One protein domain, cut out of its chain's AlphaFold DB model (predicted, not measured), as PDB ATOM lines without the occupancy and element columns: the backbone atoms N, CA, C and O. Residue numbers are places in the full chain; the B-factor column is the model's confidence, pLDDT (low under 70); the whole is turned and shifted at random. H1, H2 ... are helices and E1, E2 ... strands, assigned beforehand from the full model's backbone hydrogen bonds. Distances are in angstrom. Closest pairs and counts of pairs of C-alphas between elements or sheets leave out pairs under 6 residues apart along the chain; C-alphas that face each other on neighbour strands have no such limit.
ATOM      1  N   ARG A  10     122.851 185.272 114.121       56.88
ATOM      2  CA  ARG A  10     123.090 183.880 113.700       56.88
ATOM      3  C   ARG A  10     122.603 182.864 114.738       56.88
ATOM      4  O   ARG A  10     121.941 181.897 114.365       56.88
ATOM      5  N   SER A  11     122.858 183.103 116.026       57.00
ATOM      6  CA  SER A  11     122.383 182.244 117.125       57.00
ATOM      7  C   SER A  11     120.869 182.330 117.343       57.00
ATOM      8  O   SER A  11     120.247 181.320 117.684       57.00
ATOM      9  N   MET A  12     120.253 183.493 117.078       55.19
ATOM     10  CA  MET A  12     118.786 183.614 117.055       55.19
ATOM     11  C   MET A  12     118.170 182.795 115.920       55.19
ATOM     12  O   MET A  12     117.212 182.062 116.155       55.19
ATOM     13  N   LYS A  13     118.745 182.870 114.708       52.28
ATOM     14  CA  LYS A  13     118.270 182.094 113.553       52.28
ATOM     15  C   LYS A  13     118.271 180.598 113.860       52.28
ATOM     16  O   LYS A  13     117.277 179.938 113.604       52.28
ATOM     17  N   TYR A  14     119.347 180.090 114.465       53.62
ATOM     18  CA  TYR A  14     119.446 178.683 114.855       53.62
ATOM     19  C   TYR A  14     118.450 178.305 115.954       53.62
ATOM     20  O   TYR A  14     117.716 177.340 115.779       53.62
ATOM     21  N   THR A  15     118.360 179.097 117.028       59.25
ATOM     22  CA  THR A  15     117.430 178.849 118.149       59.25
ATOM     23  C   THR A  15     115.966 178.761 117.705       59.25
ATOM     24  O   THR A  15     115.214 177.991 118.288       59.25
ATOM     25  N   LEU A  16     115.570 179.530 116.686       57.38
ATOM     26  CA  LEU A  16     114.192 179.594 116.183       57.38
ATOM     27  C   LEU A  16     113.914 178.650 115.002       57.38
ATOM     28  O   LEU A  16     112.774 178.554 114.554       57.38
ATOM     29  N   THR A  17     114.923 177.951 114.474       67.56
ATOM     30  CA  THR A  17     114.683 176.905 113.465       67.56
ATOM     31  C   THR A  17     114.057 175.673 114.110       67.56
ATOM     32  O   THR A  17     114.377 175.345 115.249       67.56
ATOM     33  N   SER A  18     113.227 174.928 113.373       66.38
ATOM     34  CA  SER A  18     112.649 173.658 113.851       66.38
ATOM     35  C   SER A  18     113.712 172.682 114.377       66.38
ATOM     36  O   SER A  18     113.481 171.994 115.369       66.38
ATOM     37  N   LYS A  19     114.906 172.679 113.765       73.06
ATOM     38  CA  LYS A  19     116.069 171.909 114.222       73.06
ATOM     39  C   LYS A  19     116.610 172.402 115.569       73.06
ATOM     40  O   LYS A  19     116.766 171.594 116.475       73.06
ATOM     41  N   GLY A  20     116.847 173.705 115.731       73.12
ATOM     42  CA  GLY A  20     117.352 174.249 116.998       73.12
ATOM     43  C   GLY A  20     116.332 174.204 118.139       73.12
ATOM     44  O   GLY A  20     116.718 173.999 119.287       73.12
ATOM     45  N   ILE A  21     115.033 174.315 117.840       79.81
ATOM     46  CA  ILE A  21     113.959 174.084 118.820       79.81
ATOM     47  C   ILE A  21     113.983 172.627 119.287       79.81
ATOM     48  O   ILE A  21     113.937 172.378 120.488       79.81
ATOM     49  N   LYS A  22     114.119 171.667 118.360       82.69
ATOM     50  CA  LYS A  22     114.228 170.240 118.689       82.69
ATOM     51  C   LYS A  22     115.455 169.944 119.556       82.69
ATOM     52  O   LYS A  22     115.313 169.304 120.589       82.69
ATOM     53  N   GLU A  23     116.629 170.458 119.191       84.00
ATOM     54  CA  GLU A  23     117.867 170.275 119.967       84.00
ATOM     55  C   GLU A  23     117.742 170.850 121.389       84.00
ATOM     56  O   GLU A  23     118.127 170.201 122.363       84.00
ATOM     57  N   LYS A  24     117.141 172.039 121.542       83.94
ATOM     58  CA  LYS A  24     116.885 172.627 122.867       83.94
ATOM     59  C   LYS A  24     115.831 171.859 123.659       83.94
ATOM     60  O   LYS A  24     115.986 171.718 124.870       83.94
ATOM     61  N   ALA A  25     114.787 171.355 123.005       84.56
ATOM     62  CA  ALA A  25     113.772 170.522 123.643       84.56
ATOM     63  C   ALA A  25     114.378 169.202 124.146       84.56
ATOM     64  O   ALA A  25     114.137 168.823 125.288       84.56
ATOM     65  N   GLU A  26     115.229 168.550 123.350       88.88
ATOM     66  CA  GLU A  26     115.957 167.342 123.755       88.88
ATOM     67  C   GLU A  26     116.909 167.610 124.927       88.88
ATOM     68  O   GLU A  26     116.944 166.830 125.881       88.88
ATOM     69  N   ALA A  27     117.657 168.718 124.899       86.88
ATOM     70  CA  ALA A  27     118.528 169.111 126.006       86.88
ATOM     71  C   ALA A  27     117.732 169.413 127.287       86.88
ATOM     72  O   ALA A  27     118.113 168.969 128.368       86.88
ATOM     73  N   THR A  28     116.599 170.109 127.161       89.25
ATOM     74  CA  THR A  28     115.702 170.413 128.286       89.25
ATOM     75  C   THR A  28     115.109 169.134 128.867       89.25
ATOM     76  O   THR A  28     115.115 168.953 130.077       89.25
ATOM     77  N   TYR A  29     114.659 168.209 128.016       90.00
ATOM     78  CA  TYR A  29     114.158 166.911 128.457       90.00
ATOM     79  C   TYR A  29     115.229 166.129 129.223       90.00
ATOM     80  O   TYR A  29     114.962 165.645 130.319       90.00
ATOM     81  N   LYS A  30     116.458 166.057 128.696       91.69
ATOM     82  CA  LYS A  30     117.581 165.422 129.404       91.69
ATOM     83  C   LYS A  30     117.830 166.077 130.759       91.69
ATOM     84  O   LYS A  30     117.955 165.367 131.748       91.69
ATOM     85  N   TYR A  31     117.839 167.407 130.817       90.12
ATOM     86  CA  TYR A  31     117.994 168.137 132.073       90.12
ATOM     87  C   TYR A  31     116.881 167.811 133.077       90.12
ATOM     88  O   TYR A  31     117.169 167.577 134.246       90.12
ATOM     89  N   ILE A  32     115.626 167.732 132.627       90.88
ATOM     90  CA  ILE A  32     114.493 167.325 133.469       90.88
ATOM     91  C   ILE A  32     114.712 165.907 134.011       90.88
ATOM     92  O   ILE A  32     114.557 165.694 135.208       90.88
ATOM     93  N   ILE A  33     115.108 164.949 133.165       93.50
ATOM     94  CA  ILE A  33     115.374 163.568 133.595       93.50
ATOM     95  C   ILE A  33     116.493 163.511 134.639       93.50
ATOM     96  O   ILE A  33     116.325 162.856 135.666       93.50
ATOM     97  N   GLU A  34     117.607 164.207 134.414       88.12
ATOM     98  CA  GLU A  34     118.709 164.253 135.383       88.12
ATOM     99  C   GLU A  34     118.295 164.953 136.685       88.12
ATOM    100  O   GLU A  34     118.607 164.466 137.767       88.12
ATOM    101  N   SER A  35     117.490 166.015 136.604       83.75
ATOM    102  CA  SER A  35     116.929 166.687 137.783       83.75
ATOM    103  C   SER A  35     116.016 165.756 138.586       83.75
ATOM    104  O   SER A  35     116.092 165.715 139.810       83.75
ATOM    105  N   TYR A  36     115.182 164.953 137.919       84.38
ATOM    106  CA  TYR A  36     114.338 163.961 138.590       84.38
ATOM    107  C   TYR A  36     115.156 162.852 139.254       84.38
ATOM    108  O   TYR A  36     114.859 162.470 140.385       84.38
ATOM    109  N   LYS A  37     116.192 162.339 138.579       85.88
ATOM    110  CA  LYS A  37     117.111 161.361 139.179       85.88
ATOM    111  C   LYS A  37     117.787 161.936 140.416       85.88
ATOM    112  O   LYS A  37     117.831 161.256 141.434       85.88
ATOM    113  N   PHE A  38     118.242 163.184 140.336       83.50
ATOM    114  CA  PHE A  38     118.843 163.897 141.453       83.50
ATOM    115  C   PHE A  38     117.872 164.021 142.634       83.50
ATOM    116  O   PHE A  38     118.213 163.632 143.744       83.50
ATOM    117  N   ILE A  39     116.628 164.457 142.401       82.19
ATOM    118  CA  ILE A  39     115.597 164.554 143.451       82.19
ATOM    119  C   ILE A  39     115.310 163.189 144.095       82.19
ATOM    120  O   ILE A  39     115.106 163.102 145.307       82.19
ATOM    121  N   ASN A  40     115.285 162.116 143.304       82.81
ATOM    122  CA  ASN A  40     115.077 160.766 143.827       82.81
ATOM    123  C   ASN A  40     116.286 160.273 144.635       82.81
ATOM    124  O   ASN A  40     116.102 159.701 145.707       82.81
ATOM    125  N   GLY A  41     117.508 160.517 144.155       83.44
ATOM    126  CA  GLY A  41     118.741 160.203 144.881       83.44
ATOM    127  C   GLY A  41     118.811 160.941 146.215       83.44
ATOM    128  O   GLY A  41     119.041 160.324 147.251       83.44
ATOM    129  N   PHE A  42     118.482 162.233 146.199       82.44
ATOM    130  CA  PHE A  42     118.378 163.068 147.388       82.44
ATOM    131  C   PHE A  42     117.371 162.510 148.404       82.44
ATOM    132  O   PHE A  42     117.685 162.398 149.588       82.44
ATOM    133  N   HIS A  43     116.174 162.113 147.953       81.88
ATOM    134  CA  HIS A  43     115.177 161.490 148.829       81.88
ATOM    135  C   HIS A  43     115.689 160.200 149.468       81.88
ATOM    136  O   HIS A  43     115.524 160.027 150.673       81.88
ATOM    137  N   ASN A  44     116.308 159.313 148.686       83.19
ATOM    138  CA  ASN A  44     116.829 158.048 149.199       83.19
ATOM    139  C   ASN A  44     117.928 158.280 150.243       83.19
ATOM    140  O   ASN A  44     117.863 157.711 151.329       83.19
ATOM    141  N   ASN A  45     118.876 159.178 149.954       83.31
ATOM    142  CA  ASN A  45     119.939 159.536 150.891       83.31
ATOM    143  C   ASN A  45     119.351 160.097 152.196       83.31
ATOM    144  O   ASN A  45     119.671 159.624 153.283       83.31
ATOM    145  N   MET A  46     118.394 161.025 152.102       83.00
ATOM    146  CA  MET A  46     117.691 161.547 153.275       83.00
ATOM    147  C   MET A  46     116.988 160.436 154.076       83.00
ATOM    148  O   MET A  46     117.059 160.445 155.304       83.00
ATOM    149  N   GLU A  47     116.315 159.482 153.425       83.31
ATOM    150  CA  GLU A  47     115.669 158.369 154.131       83.31
ATOM    151  C   GLU A  47     116.672 157.470 154.857       83.31
ATOM    152  O   GLU A  47     116.395 157.049 155.982       83.31
ATOM    153  N   ASP A  48     117.826 157.198 154.255       83.88
ATOM    154  CA  ASP A  48     118.874 156.393 154.878       83.88
ATOM    155  C   ASP A  48     119.504 157.119 156.069       83.88
ATOM    156  O   ASP A  48     119.605 156.541 157.154       83.88
ATOM    157  N   ARG A  49     119.777 158.422 155.946       82.56
ATOM    158  CA  ARG A  49     120.250 159.237 157.076       82.56
ATOM    159  C   ARG A  49     119.231 159.306 158.206       82.56
ATOM    160  O   ARG A  49     119.604 159.223 159.370       82.56
ATOM    161  N   ILE A  50     117.939 159.388 157.897       80.38
ATOM    162  CA  ILE A  50     116.878 159.323 158.912       80.38
ATOM    163  C   ILE A  50     116.839 157.957 159.620       80.38
ATOM    164  O   ILE A  50     116.522 157.899 160.807       80.38
ATOM    165  N   LYS A  51     117.145 156.843 158.943       80.75
ATOM    166  CA  LYS A  51     117.255 155.538 159.624       80.75
ATOM    167  C   LYS A  51     118.420 155.541 160.610       80.75
ATOM    168  O   LYS A  51     118.218 155.168 161.761       80.75
ATOM    169  N   GLU A  52     119.578 156.052 160.196       77.88
ATOM    170  CA  GLU A  52     120.754 156.197 161.065       77.88
ATOM    171  C   GLU A  52     120.460 157.086 162.290       77.88
ATOM    172  O   GLU A  52     120.909 156.783 163.396       77.88
ATOM    173  N   LEU A  53     119.648 158.141 162.125       77.25
ATOM    174  CA  LEU A  53     119.172 158.975 163.238       77.25
ATOM    175  C   LEU A  53     118.354 158.211 164.275       77.25
ATOM    176  O   LEU A  53     118.311 158.641 165.416       77.25
ATOM    177  N   ASN A  54     117.645 157.150 163.895       71.62
ATOM    178  CA  ASN A  54     116.861 156.368 164.852       71.62
ATOM    179  C   ASN A  54     117.733 155.355 165.605       71.62
ATOM    180  O   ASN A  54     117.398 154.959 166.721       71.62
ATOM    181  N   GLU A  55     118.842 154.924 165.002       74.56
ATOM    182  CA  GLU A  55     119.805 154.011 165.625       74.56
ATOM    183  C   GLU A  55     120.706 154.741 166.625       74.56
ATOM    184  O   GLU A  55     121.013 154.231 167.706       74.56
ATOM    185  N   LYS A  56     121.106 155.967 166.284       69.25
ATOM    186  CA  LYS A  56     121.859 156.857 167.164       69.25
ATOM    187  C   LYS A  56     120.883 157.664 168.017       69.25
ATOM    188  O   LYS A  56     119.949 158.253 167.505       69.25
ATOM    189  N   LYS A  57     121.072 157.726 169.336       70.56
ATOM    190  CA  LYS A  57     120.102 158.360 170.249       70.56
ATOM    191  C   LYS A  57     120.116 159.899 170.217       70.56
ATOM    192  O   LYS A  57     120.097 160.478 171.292       70.56
ATOM    193  N   TYR A  58     120.151 160.568 169.063       78.56
ATOM    194  CA  TYR A  58     120.142 162.036 169.021       78.56
ATOM    195  C   TYR A  58     118.892 162.604 169.700       78.56
ATOM    196  O   TYR A  58     117.769 162.189 169.422       78.56
ATOM    197  N   GLU A  59     119.084 163.578 170.584       77.12
ATOM    198  CA  GLU A  59     117.985 164.240 171.294       77.12
ATOM    199  C   GLU A  59     117.356 165.356 170.463       77.12
ATOM    200  O   GLU A  59     116.197 165.717 170.673       77.12
ATOM    201  N   LYS A  60     118.127 165.939 169.536       84.38
ATOM    202  CA  LYS A  60     117.701 167.093 168.743       84.38
ATOM    203  C   LYS A  60     118.184 166.981 167.310       84.38
ATOM    204  O   LYS A  60     119.347 166.672 167.053       84.38
ATOM    205  N   VAL A  61     117.298 167.340 166.387       88.69
ATOM    206  CA  VAL A  61     117.631 167.497 164.974       88.69
ATOM    207  C   VAL A  61     117.442 168.949 164.554       88.69
ATOM    208  O   VAL A  61     116.416 169.569 164.848       88.69
ATOM    209  N   ILE A  62     118.436 169.499 163.863       89.75
ATOM    210  CA  ILE A  62     118.390 170.851 163.310       89.75
ATOM    211  C   ILE A  62     118.442 170.763 161.787       89.75
ATOM    212  O   ILE A  62     119.325 170.124 161.230       89.75
ATOM    213  N   LEU A  63     117.514 171.440 161.114       90.69
ATOM    214  CA  LEU A  63     117.562 171.674 159.673       90.69
ATOM    215  C   LEU A  63     118.165 173.058 159.436       90.69
ATOM    216  O   LEU A  63     117.532 174.060 159.785       90.69
ATOM    217  N   PHE A  64     119.365 173.116 158.858       90.88
ATOM    218  CA  PHE A  64     120.072 174.362 158.593       90.88
ATOM    219  C   PHE A  64     120.220 174.663 157.100       90.88
ATOM    220  O   PHE A  64     120.925 173.965 156.370       90.88
ATOM    221  N   GLY A  65     119.601 175.757 156.659       88.75
ATOM    222  CA  GLY A  65     119.662 176.181 155.266       88.75
ATOM    223  C   GLY A  65     118.621 177.239 154.887       88.75
ATOM    224  O   GLY A  65     117.857 177.710 155.744       88.75
ATOM    225  N   PRO A  66     118.596 177.646 153.604       88.88
ATOM    226  CA  PRO A  66     117.600 178.578 153.085       88.88
ATOM    227  C   PRO A  66     116.197 177.951 153.084       88.88
ATOM    228  O   PRO A  66     116.050 176.743 152.968       88.88
ATOM    229  N   GLN A  67     115.149 178.768 153.191       88.19
ATOM    230  CA  GLN A  67     113.746 178.312 153.175       88.19
ATOM    231  C   GLN A  67     113.254 178.030 151.743       88.19
ATOM    232  O   GLN A  67     112.284 178.629 151.283       88.19
ATOM    233  N   ASP A  68     113.963 177.165 151.028       88.19
ATOM    234  CA  ASP A  68     113.708 176.803 149.633       88.19
ATOM    235  C   ASP A  68     112.836 175.538 149.495       88.19
ATOM    236  O   ASP A  68     112.320 174.971 150.466       88.19
ATOM    237  N   GLU A  69     112.637 175.084 148.258       84.00
ATOM    238  CA  GLU A  69     111.892 173.865 147.943       84.00
ATOM    239  C   GLU A  69     112.513 172.629 148.603       84.00
ATOM    240  O   GLU A  69     111.782 171.749 149.060       84.00
ATOM    241  N   ILE A  70     113.844 172.584 148.717       84.56
ATOM    242  CA  ILE A  70     114.558 171.487 149.373       84.56
ATOM    243  C   ILE A  70     114.231 171.480 150.873       84.56
ATOM    244  O   ILE A  70     113.883 170.434 151.424       84.56
ATOM    245  N   CYS A  71     114.218 172.643 151.531       87.94
ATOM    246  CA  CYS A  71     113.779 172.781 152.921       87.94
ATOM    247  C   CYS A  71     112.362 172.225 153.139       87.94
ATOM    248  O   CYS A  71     112.094 171.528 154.121       87.94
ATOM    249  N   ASN A  72     111.443 172.491 152.210       87.56
ATOM    250  CA  ASN A  72     110.077 171.973 152.295       87.56
ATOM    251  C   ASN A  72     110.022 170.444 152.159       87.56
ATOM    252  O   ASN A  72     109.225 169.801 152.850       87.56
ATOM    253  N   VAL A  73     110.892 169.853 151.335       84.88
ATOM    254  CA  VAL A  73     111.044 168.393 151.232       84.88
ATOM    255  C   VAL A  73     111.496 167.788 152.565       84.88
ATOM    256  O   VAL A  73     110.898 166.802 153.011       84.88
ATOM    257  N   PHE A  74     112.464 168.406 153.254       86.25
ATOM    258  CA  PHE A  74     112.863 167.979 154.602       86.25
ATOM    259  C   PHE A  74     111.701 168.017 155.576       86.25
ATOM    260  O   PHE A  74     111.374 167.005 156.190       86.25
ATOM    261  N   LYS A  75     111.054 169.180 155.701       89.31
ATOM    262  CA  LYS A  75     109.952 169.377 156.645       89.31
ATOM    263  C   LYS A  75     108.848 168.354 156.423       89.31
ATOM    264  O   LYS A  75     108.397 167.724 157.372       89.31
ATOM    265  N   SER A  76     108.450 168.151 155.166       87.94
ATOM    266  CA  SER A  76     107.436 167.162 154.791       87.94
ATOM    267  C   SER A  76     107.847 165.746 155.199       87.94
ATOM    268  O   SER A  76     107.057 165.013 155.797       87.94
ATOM    269  N   THR A  77     109.104 165.373 154.952       85.06
ATOM    270  CA  THR A  77     109.594 164.024 155.249       85.06
ATOM    271  C   THR A  77     109.724 163.777 156.747       85.06
ATOM    272  O   THR A  77     109.241 162.756 157.238       85.06
ATOM    273  N   PHE A  78     110.296 164.726 157.487       86.81
ATOM    274  CA  PHE A  78     110.427 164.660 158.939       86.81
ATOM    275  C   PHE A  78     109.058 164.629 159.624       86.81
ATOM    276  O   PHE A  78     108.819 163.759 160.460       86.81
ATOM    277  N   ASN A  79     108.123 165.487 159.197       89.31
ATOM    278  CA  ASN A  79     106.745 165.487 159.697       89.31
ATOM    279  C   ASN A  79     106.060 164.134 159.452       89.31
ATOM    280  O   ASN A  79     105.450 163.577 160.361       89.31
ATOM    281  N   ARG A  80     106.193 163.564 158.244       87.19
ATOM    282  CA  ARG A  80     105.618 162.252 157.895       87.19
ATOM    283  C   ARG A  80     106.195 161.112 158.736       87.19
ATOM    284  O   ARG A  80     105.496 160.137 158.993       87.19
ATOM    285  N   LYS A  81     107.462 161.216 159.139       83.88
ATOM    286  CA  LYS A  81     108.150 160.237 159.995       83.88
ATOM    287  C   LYS A  81     107.990 160.529 161.495       83.88
ATOM    288  O   LYS A  81     108.472 159.743 162.299       83.88
ATOM    289  N   GLY A  82     107.312 161.617 161.871       84.44
ATOM    290  CA  GLY A  82     107.099 162.006 163.269       84.44
ATOM    291  C   GLY A  82     108.361 162.493 163.987       84.44
ATOM    292  O   GLY A  82     108.426 162.425 165.211       84.44
ATOM    293  N   ILE A  83     109.368 162.960 163.247       86.06
ATOM    294  CA  ILE A  83     110.642 163.418 163.810       86.06
ATOM    295  C   ILE A  83     110.524 164.899 164.152       86.06
ATOM    296  O   ILE A  83     110.160 165.712 163.301       86.06
ATOM    297  N   LEU A  84     110.856 165.255 165.391       86.94
ATOM    298  CA  LEU A  84     110.909 166.646 165.829       86.94
ATOM    299  C   LEU A  84     112.200 167.301 165.334       86.94
ATOM    300  O   LEU A  84     113.288 166.750 165.489       86.94
ATOM    301  N   TYR A  85     112.075 168.492 164.757       89.44
ATOM    302  CA  TYR A  85     113.210 169.262 164.262       89.44
ATOM    303  C   TYR A  85     113.031 170.753 164.523       89.44
ATOM    304  O   TYR A  85     111.913 171.266 164.572       89.44
ATOM    305  N   ASN A  86     114.158 171.457 164.596       89.00
ATOM    306  CA  ASN A  86     114.206 172.913 164.576       89.00
ATOM    307  C   ASN A  86     114.783 173.388 163.246       89.00
ATOM    308  O   ASN A  86     115.856 172.953 162.839       89.00
ATOM    309  N   CYS A  87     114.087 174.297 162.568       87.81
ATOM    310  CA  CYS A  87     114.580 174.888 161.331       87.81
ATOM    311  C   CYS A  87     115.261 176.225 161.628       87.81
ATOM    312  O   CYS A  87     114.648 177.112 162.220       87.81
ATOM    313  N   ILE A  88     116.526 176.360 161.231       88.00
ATOM    314  CA  ILE A  88     117.341 177.551 161.465       88.00
ATOM    315  C   ILE A  88     117.969 177.966 160.138       88.00
ATOM    316  O   ILE A  88     118.648 177.180 159.492       88.00
ATOM    317  N   SER A  89     117.771 179.214 159.733       83.69
ATOM    318  CA  SER A  89     118.381 179.754 158.505       83.69
ATOM    319  C   SER A  89     119.503 180.752 158.791       83.69
ATOM    320  O   SER A  89     120.199 181.180 157.875       83.69
ATOM    321  N   ASP A  90     119.682 181.125 160.059       83.19
ATOM    322  CA  ASP A  90     120.604 182.168 160.493       83.19
ATOM    323  C   ASP A  90     121.819 181.571 161.222       83.19
ATOM    324  O   ASP A  90     121.689 180.806 162.187       83.19
ATOM    325  N   LYS A  91     123.017 181.949 160.757       79.81
ATOM    326  CA  LYS A  91     124.305 181.521 161.320       79.81
ATOM    327  C   LYS A  91     124.503 181.994 162.760       79.81
ATOM    328  O   LYS A  91     125.158 181.305 163.537       79.81
ATOM    329  N   ASP A  92     123.960 183.141 163.139       79.44
ATOM    330  CA  ASP A  92     124.122 183.663 164.494       79.44
ATOM    331  C   ASP A  92     123.175 182.963 165.472       79.44
ATOM    332  O   ASP A  92     123.538 182.705 166.621       79.44
ATOM    333  N   VAL A  93     121.998 182.542 165.006       79.94
ATOM    334  CA  VAL A  93     121.062 181.737 165.805       79.94
ATOM    335  C   VAL A  93     121.639 180.350 166.080       79.94
ATOM    336  O   VAL A  93     121.626 179.900 167.230       79.94
ATOM    337  N   ILE A  94     122.213 179.686 165.066       80.25
ATOM    338  CA  ILE A  94     122.797 178.356 165.284       80.25
ATOM    339  C   ILE A  94     123.980 178.422 166.255       80.25
ATOM    340  O   ILE A  94     124.028 177.611 167.168       80.25
ATOM    341  N   LYS A  95     124.858 179.434 166.175       77.44
ATOM    342  CA  LYS A  95     125.983 179.613 167.121       77.44
ATOM    343  C   LYS A  95     125.544 179.794 168.572       77.44
ATOM    344  O   LYS A  95     126.231 179.342 169.484       77.44
ATOM    345  N   ASN A  96     124.413 180.460 168.793       70.00
ATOM    346  CA  ASN A  96     123.907 180.766 170.131       70.00
ATOM    347  C   ASN A  96     123.132 179.605 170.783       70.00
ATOM    348  O   ASN A  96     122.705 179.723 171.934       70.00
ATOM    349  N   THR A  97     122.961 178.473 170.096       68.44
ATOM    350  CA  THR A  97     122.215 177.314 170.608       68.44
ATOM    351  C   THR A  97     123.080 176.512 171.599       68.44
ATOM    352  O   THR A  97     123.662 175.501 171.260       68.44
ATOM    353  N   ARG A  98     123.208 176.971 172.851       55.25
ATOM    354  CA  ARG A  98     124.248 176.570 173.836       55.25
ATOM    355  C   ARG A  98     124.369 175.092 174.283       55.25
ATOM    356  O   ARG A  98     125.186 174.824 175.154       55.25
ATOM    357  N   HIS A  99     123.663 174.122 173.705       57.72
ATOM    358  CA  HIS A  99     123.826 172.701 174.054       57.72
ATOM    359  C   HIS A  99     123.681 171.815 172.815       57.72
ATOM    360  O   HIS A  99     122.561 171.559 172.374       57.72
ATOM    361  N   PHE A 100     124.820 171.367 172.281       64.56
ATOM    362  CA  PHE A 100     124.918 170.520 171.084       64.56
ATOM    363  C   PHE A 100     125.276 169.070 171.390       64.56
ATOM    364  O   PHE A 100     125.472 168.285 170.465       64.56
ATOM    365  N   GLU A 101     125.376 168.702 172.668       68.88
ATOM    366  CA  GLU A 101     125.508 167.295 173.020       68.88
ATOM    367  C   GLU A 101     124.330 166.544 172.404       68.88
ATOM    368  O   GLU A 101     123.171 166.947 172.542       68.88
ATOM    369  N   ASN A 102     124.655 165.497 171.646       79.19
ATOM    370  CA  ASN A 102     123.668 164.620 171.035       79.19
ATOM    371  C   ASN A 102     122.705 165.336 170.057       79.19
ATOM    372  O   ASN A 102     121.535 164.967 169.934       79.19
ATOM    373  N   THR A 103     123.190 166.383 169.374       85.50
ATOM    374  CA  THR A 103     122.460 167.129 168.336       85.50
ATOM    375  C   THR A 103     123.115 166.937 166.977       85.50
ATOM    376  O   THR A 103     124.329 167.064 166.857       85.50
ATOM    377  N   ILE A 104     122.301 166.715 165.949       87.81
ATOM    378  CA  ILE A 104     122.759 166.572 164.565       87.81
ATOM    379  C   ILE A 104     122.136 167.634 163.664       87.81
ATOM    380  O   ILE A 104     120.944 167.950 163.762       87.81
ATOM    381  N   VAL A 105     122.962 168.198 162.785       89.31
ATOM    382  CA  VAL A 105     122.572 169.268 161.864       89.31
ATOM    383  C   VAL A 105     122.507 168.743 160.432       89.31
ATOM    384  O   VAL A 105     123.501 168.272 159.893       89.31
ATOM    385  N   PHE A 106     121.355 168.865 159.783       88.62
ATOM    386  CA  PHE A 106     121.194 168.585 158.358       88.62
ATOM    387  C   PHE A 106     121.372 169.856 157.544       88.62
ATOM    388  O   PHE A 106     120.715 170.864 157.809       88.62
ATOM    389  N   VAL A 107     122.233 169.782 156.534       89.75
ATOM    390  CA  VAL A 107     122.589 170.897 155.654       89.75
ATOM    391  C   VAL A 107     122.406 170.458 154.204       89.75
ATOM    392  O   VAL A 107     122.716 169.325 153.843       89.75
ATOM    393  N   TRP A 108     121.879 171.350 153.366       86.12
ATOM    394  CA  TRP A 108     121.601 171.063 151.949       86.12
ATOM    395  C   TRP A 108     122.003 172.191 151.003       86.12
ATOM    396  O   TRP A 108     121.580 172.203 149.851       86.12
ATOM    397  N   HIS A 109     122.794 173.156 151.475       85.25
ATOM    398  CA  HIS A 109     123.273 174.255 150.646       85.25
ATOM    399  C   HIS A 109     124.808 174.274 150.631       85.25
ATOM    400  O   HIS A 109     125.416 174.290 151.707       85.25
ATOM    401  N   PRO A 110     125.446 174.307 149.445       79.00
ATOM    402  CA  PRO A 110     126.897 174.154 149.313       79.00
ATOM    403  C   PRO A 110     127.681 175.250 150.048       79.00
ATOM    404  O   PRO A 110     128.702 174.970 150.670       79.00
ATOM    405  N   ASP A 111     127.162 176.480 150.072       83.19
ATOM    406  CA  ASP A 111     127.814 177.630 150.723       83.19
ATOM    407  C   ASP A 111     127.996 177.487 152.244       83.19
ATOM    408  O   ASP A 111     128.690 178.294 152.875       83.19
ATOM    409  N   PHE A 112     127.348 176.502 152.868       82.50
ATOM    410  CA  PHE A 112     127.457 176.261 154.305       82.50
ATOM    411  C   PHE A 112     128.404 175.121 154.662       82.50
ATOM    412  O   PHE A 112     128.749 174.990 155.834       82.50
ATOM    413  N   GLU A 113     128.904 174.365 153.685       79.31
ATOM    414  CA  GLU A 113     129.783 173.222 153.939       79.31
ATOM    415  C   GLU A 113     131.051 173.633 154.694       79.31
ATOM    416  O   GLU A 113     131.342 173.117 155.771       79.31
ATOM    417  N   SER A 114     131.763 174.646 154.193       81.12
ATOM    418  CA  SER A 114     133.001 175.126 154.820       81.12
ATOM    419  C   SER A 114     132.785 175.655 156.241       81.12
ATOM    420  O   SER A 114     133.704 175.632 157.056       81.12
ATOM    421  N   TYR A 115     131.577 176.135 156.553       83.44
ATOM    422  CA  TYR A 115     131.237 176.600 157.894       83.44
ATOM    423  C   TYR A 115     131.115 175.434 158.876       83.44
ATOM    424  O   TYR A 115     131.654 175.516 159.978       83.44
ATOM    425  N   PHE A 116     130.441 174.350 158.480       82.88
ATOM    426  CA  PHE A 116     130.259 173.195 159.355       82.88
ATOM    427  C   PHE A 116     131.516 172.328 159.465       82.88
ATOM    428  O   PHE A 116     131.817 171.862 160.560       82.88
ATOM    429  N   GLN A 117     132.326 172.227 158.407       82.00
ATOM    430  CA  GLN A 117     133.643 171.576 158.467       82.00
ATOM    431  C   GLN A 117     134.588 172.229 159.484       82.00
ATOM    432  O   GLN A 117     135.350 171.545 160.161       82.00
ATOM    433  N   ALA A 118     134.546 173.559 159.596       81.38
ATOM    434  CA  ALA A 118     135.361 174.315 160.545       81.38
ATOM    435  C   ALA A 118     134.761 174.362 161.963       81.38
ATOM    436  O   ALA A 118     135.319 175.009 162.852       81.38
ATOM    437  N   SER A 119     133.610 173.726 162.178       78.88
ATOM    438  CA  SER A 119     132.872 173.754 163.437       78.88
ATOM    439  C   SER A 119     132.944 172.410 164.163       78.88
ATOM    440  O   SER A 119     133.145 171.373 163.544       78.88
ATOM    441  N   ASN A 120     132.690 172.412 165.473       75.50
ATOM    442  CA  ASN A 120     132.551 171.179 166.260       75.50
ATOM    443  C   ASN A 120     131.134 170.572 166.175       75.50
ATOM    444  O   ASN A 120     130.730 169.836 167.074       75.50
ATOM    445  N   PHE A 121     130.345 170.918 165.154       80.69
ATOM    446  CA  PHE A 121     129.010 170.352 164.974       80.69
ATOM    447  C   PHE A 121     129.094 168.974 164.336       80.69
ATOM    448  O   PHE A 121     129.780 168.789 163.334       80.69
ATOM    449  N   GLU A 122     128.324 168.026 164.863       85.00
ATOM    450  CA  GLU A 122     127.987 166.839 164.094       85.00
ATOM    451  C   GLU A 122     126.935 167.235 163.055       85.00
ATOM    452  O   GLU A 122     125.845 167.715 163.385       85.00
ATOM    453  N   TYR A 123     127.290 167.099 161.782       86.81
ATOM    454  CA  TYR A 123     126.439 167.517 160.682       86.81
ATOM    455  C   TYR A 123     126.452 166.499 159.548       86.81
ATOM    456  O   TYR A 123     127.390 165.722 159.384       86.81
ATOM    457  N   VAL A 124     125.387 166.531 158.756       85.88
ATOM    458  CA  VAL A 124     125.221 165.742 157.542       85.88
ATOM    459  C   VAL A 124     124.925 166.714 156.413       85.88
ATOM    460  O   VAL A 124     123.897 167.397 156.432       85.88
ATOM    461  N   ASN A 125     125.820 166.777 155.427       83.62
ATOM    462  CA  ASN A 125     125.523 167.444 154.167       83.62
ATOM    463  C   ASN A 125     124.971 166.428 153.170       83.62
ATOM    464  O   ASN A 125     125.681 165.545 152.698       83.62
ATOM    465  N   LEU A 126     123.701 166.595 152.823       75.25
ATOM    466  CA  LEU A 126     122.995 165.678 151.934       75.25
ATOM    467  C   LEU A 126     123.323 165.868 150.449       75.25
ATOM    468  O   LEU A 126     122.929 165.037 149.641       75.25
TER     469      LEU A 126
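This is residues 10 to 126 of the 130 residues of an uncharacterized protein of Firmicutes bacterium ADurb.Bin419 (UniProt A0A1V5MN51). What does a first look show? A small twisted sheet of four parallel strands, with H3 over one face and H5 over the opposite face, makes a head, and the long helix H2 reaches away from it as an arm. Residues 25 to 38 of H2 stick out free, and the short H1 turns off at the arm's far end. What is it made of? The printed part has 117 residues with five named helices and four named strands, H1 H2 E1 H3 E2 H4 E3 H5 E4, a mixed class; the sheet's order is E2 E1 E3 E4. The whole is loose, with a radius of gyration of the C-alphas of 19.5 A, and spans 61 by 28 by 20 A, the arm making the length.

How do the first helices meet? H1, residues 10 to 16, and H2, residues 18 to 55, touch only at the corner, and only just, with 3 pairs of C-alphas within 8 A; the closest, Tyr 14 and Gly 20, are 5.4 A apart. Which strands are neighbours? E1, residues 60 to 64, is parallel to E2, residues 85 to 88, and E3, residues 103 to 107, with N 86 and O 61 at 3.0 A and N 64 and O 106 at 2.8 A, within hydrogen-bond range. E3 is parallel to E4, residues 122 to 125, with N 124 and O 105 at 2.8 A. Which helices are on the sheet? H3, residues 69 to 81, lies over E2 and E1 at a height over the sheet of 10.3 A; H5, residues 110 to 117, is on the opposite face at 8.5 A. H2, with residues 46 to 53, and H4, residues 91 to 95, only graze it. What joins the strands? E1, H3, E2 and E3, H5, E4 are strand-helix-strand units, parallel neighbours with a helix between, and E2, H4, E3 is a split one, with E1 between its strands; the three crossovers are right-handed. Every O i to N i+4 pair is within hydrogen-bond range in H1, H2, H3 and H4, but 2 of 4 in H5.

Where does H1 begin? C-alpha 10 is at (123.090, 183.880, 113.700). How long are the longer elements? H2 measures 55.8 A, H3 18.6 A and E3 13.2 A. Where does E4 end? C-alpha 125 is at (125.523, 167.444, 154.167).

How far does it reach? The C-alphas farthest apart, Arg 10 and Lys 57, are 62.1 A apart. Is it continuous and sure? The printed part has no cut and no long link; pLDDT is under 70 at residues 10 to 18, 56 and 97 to 101.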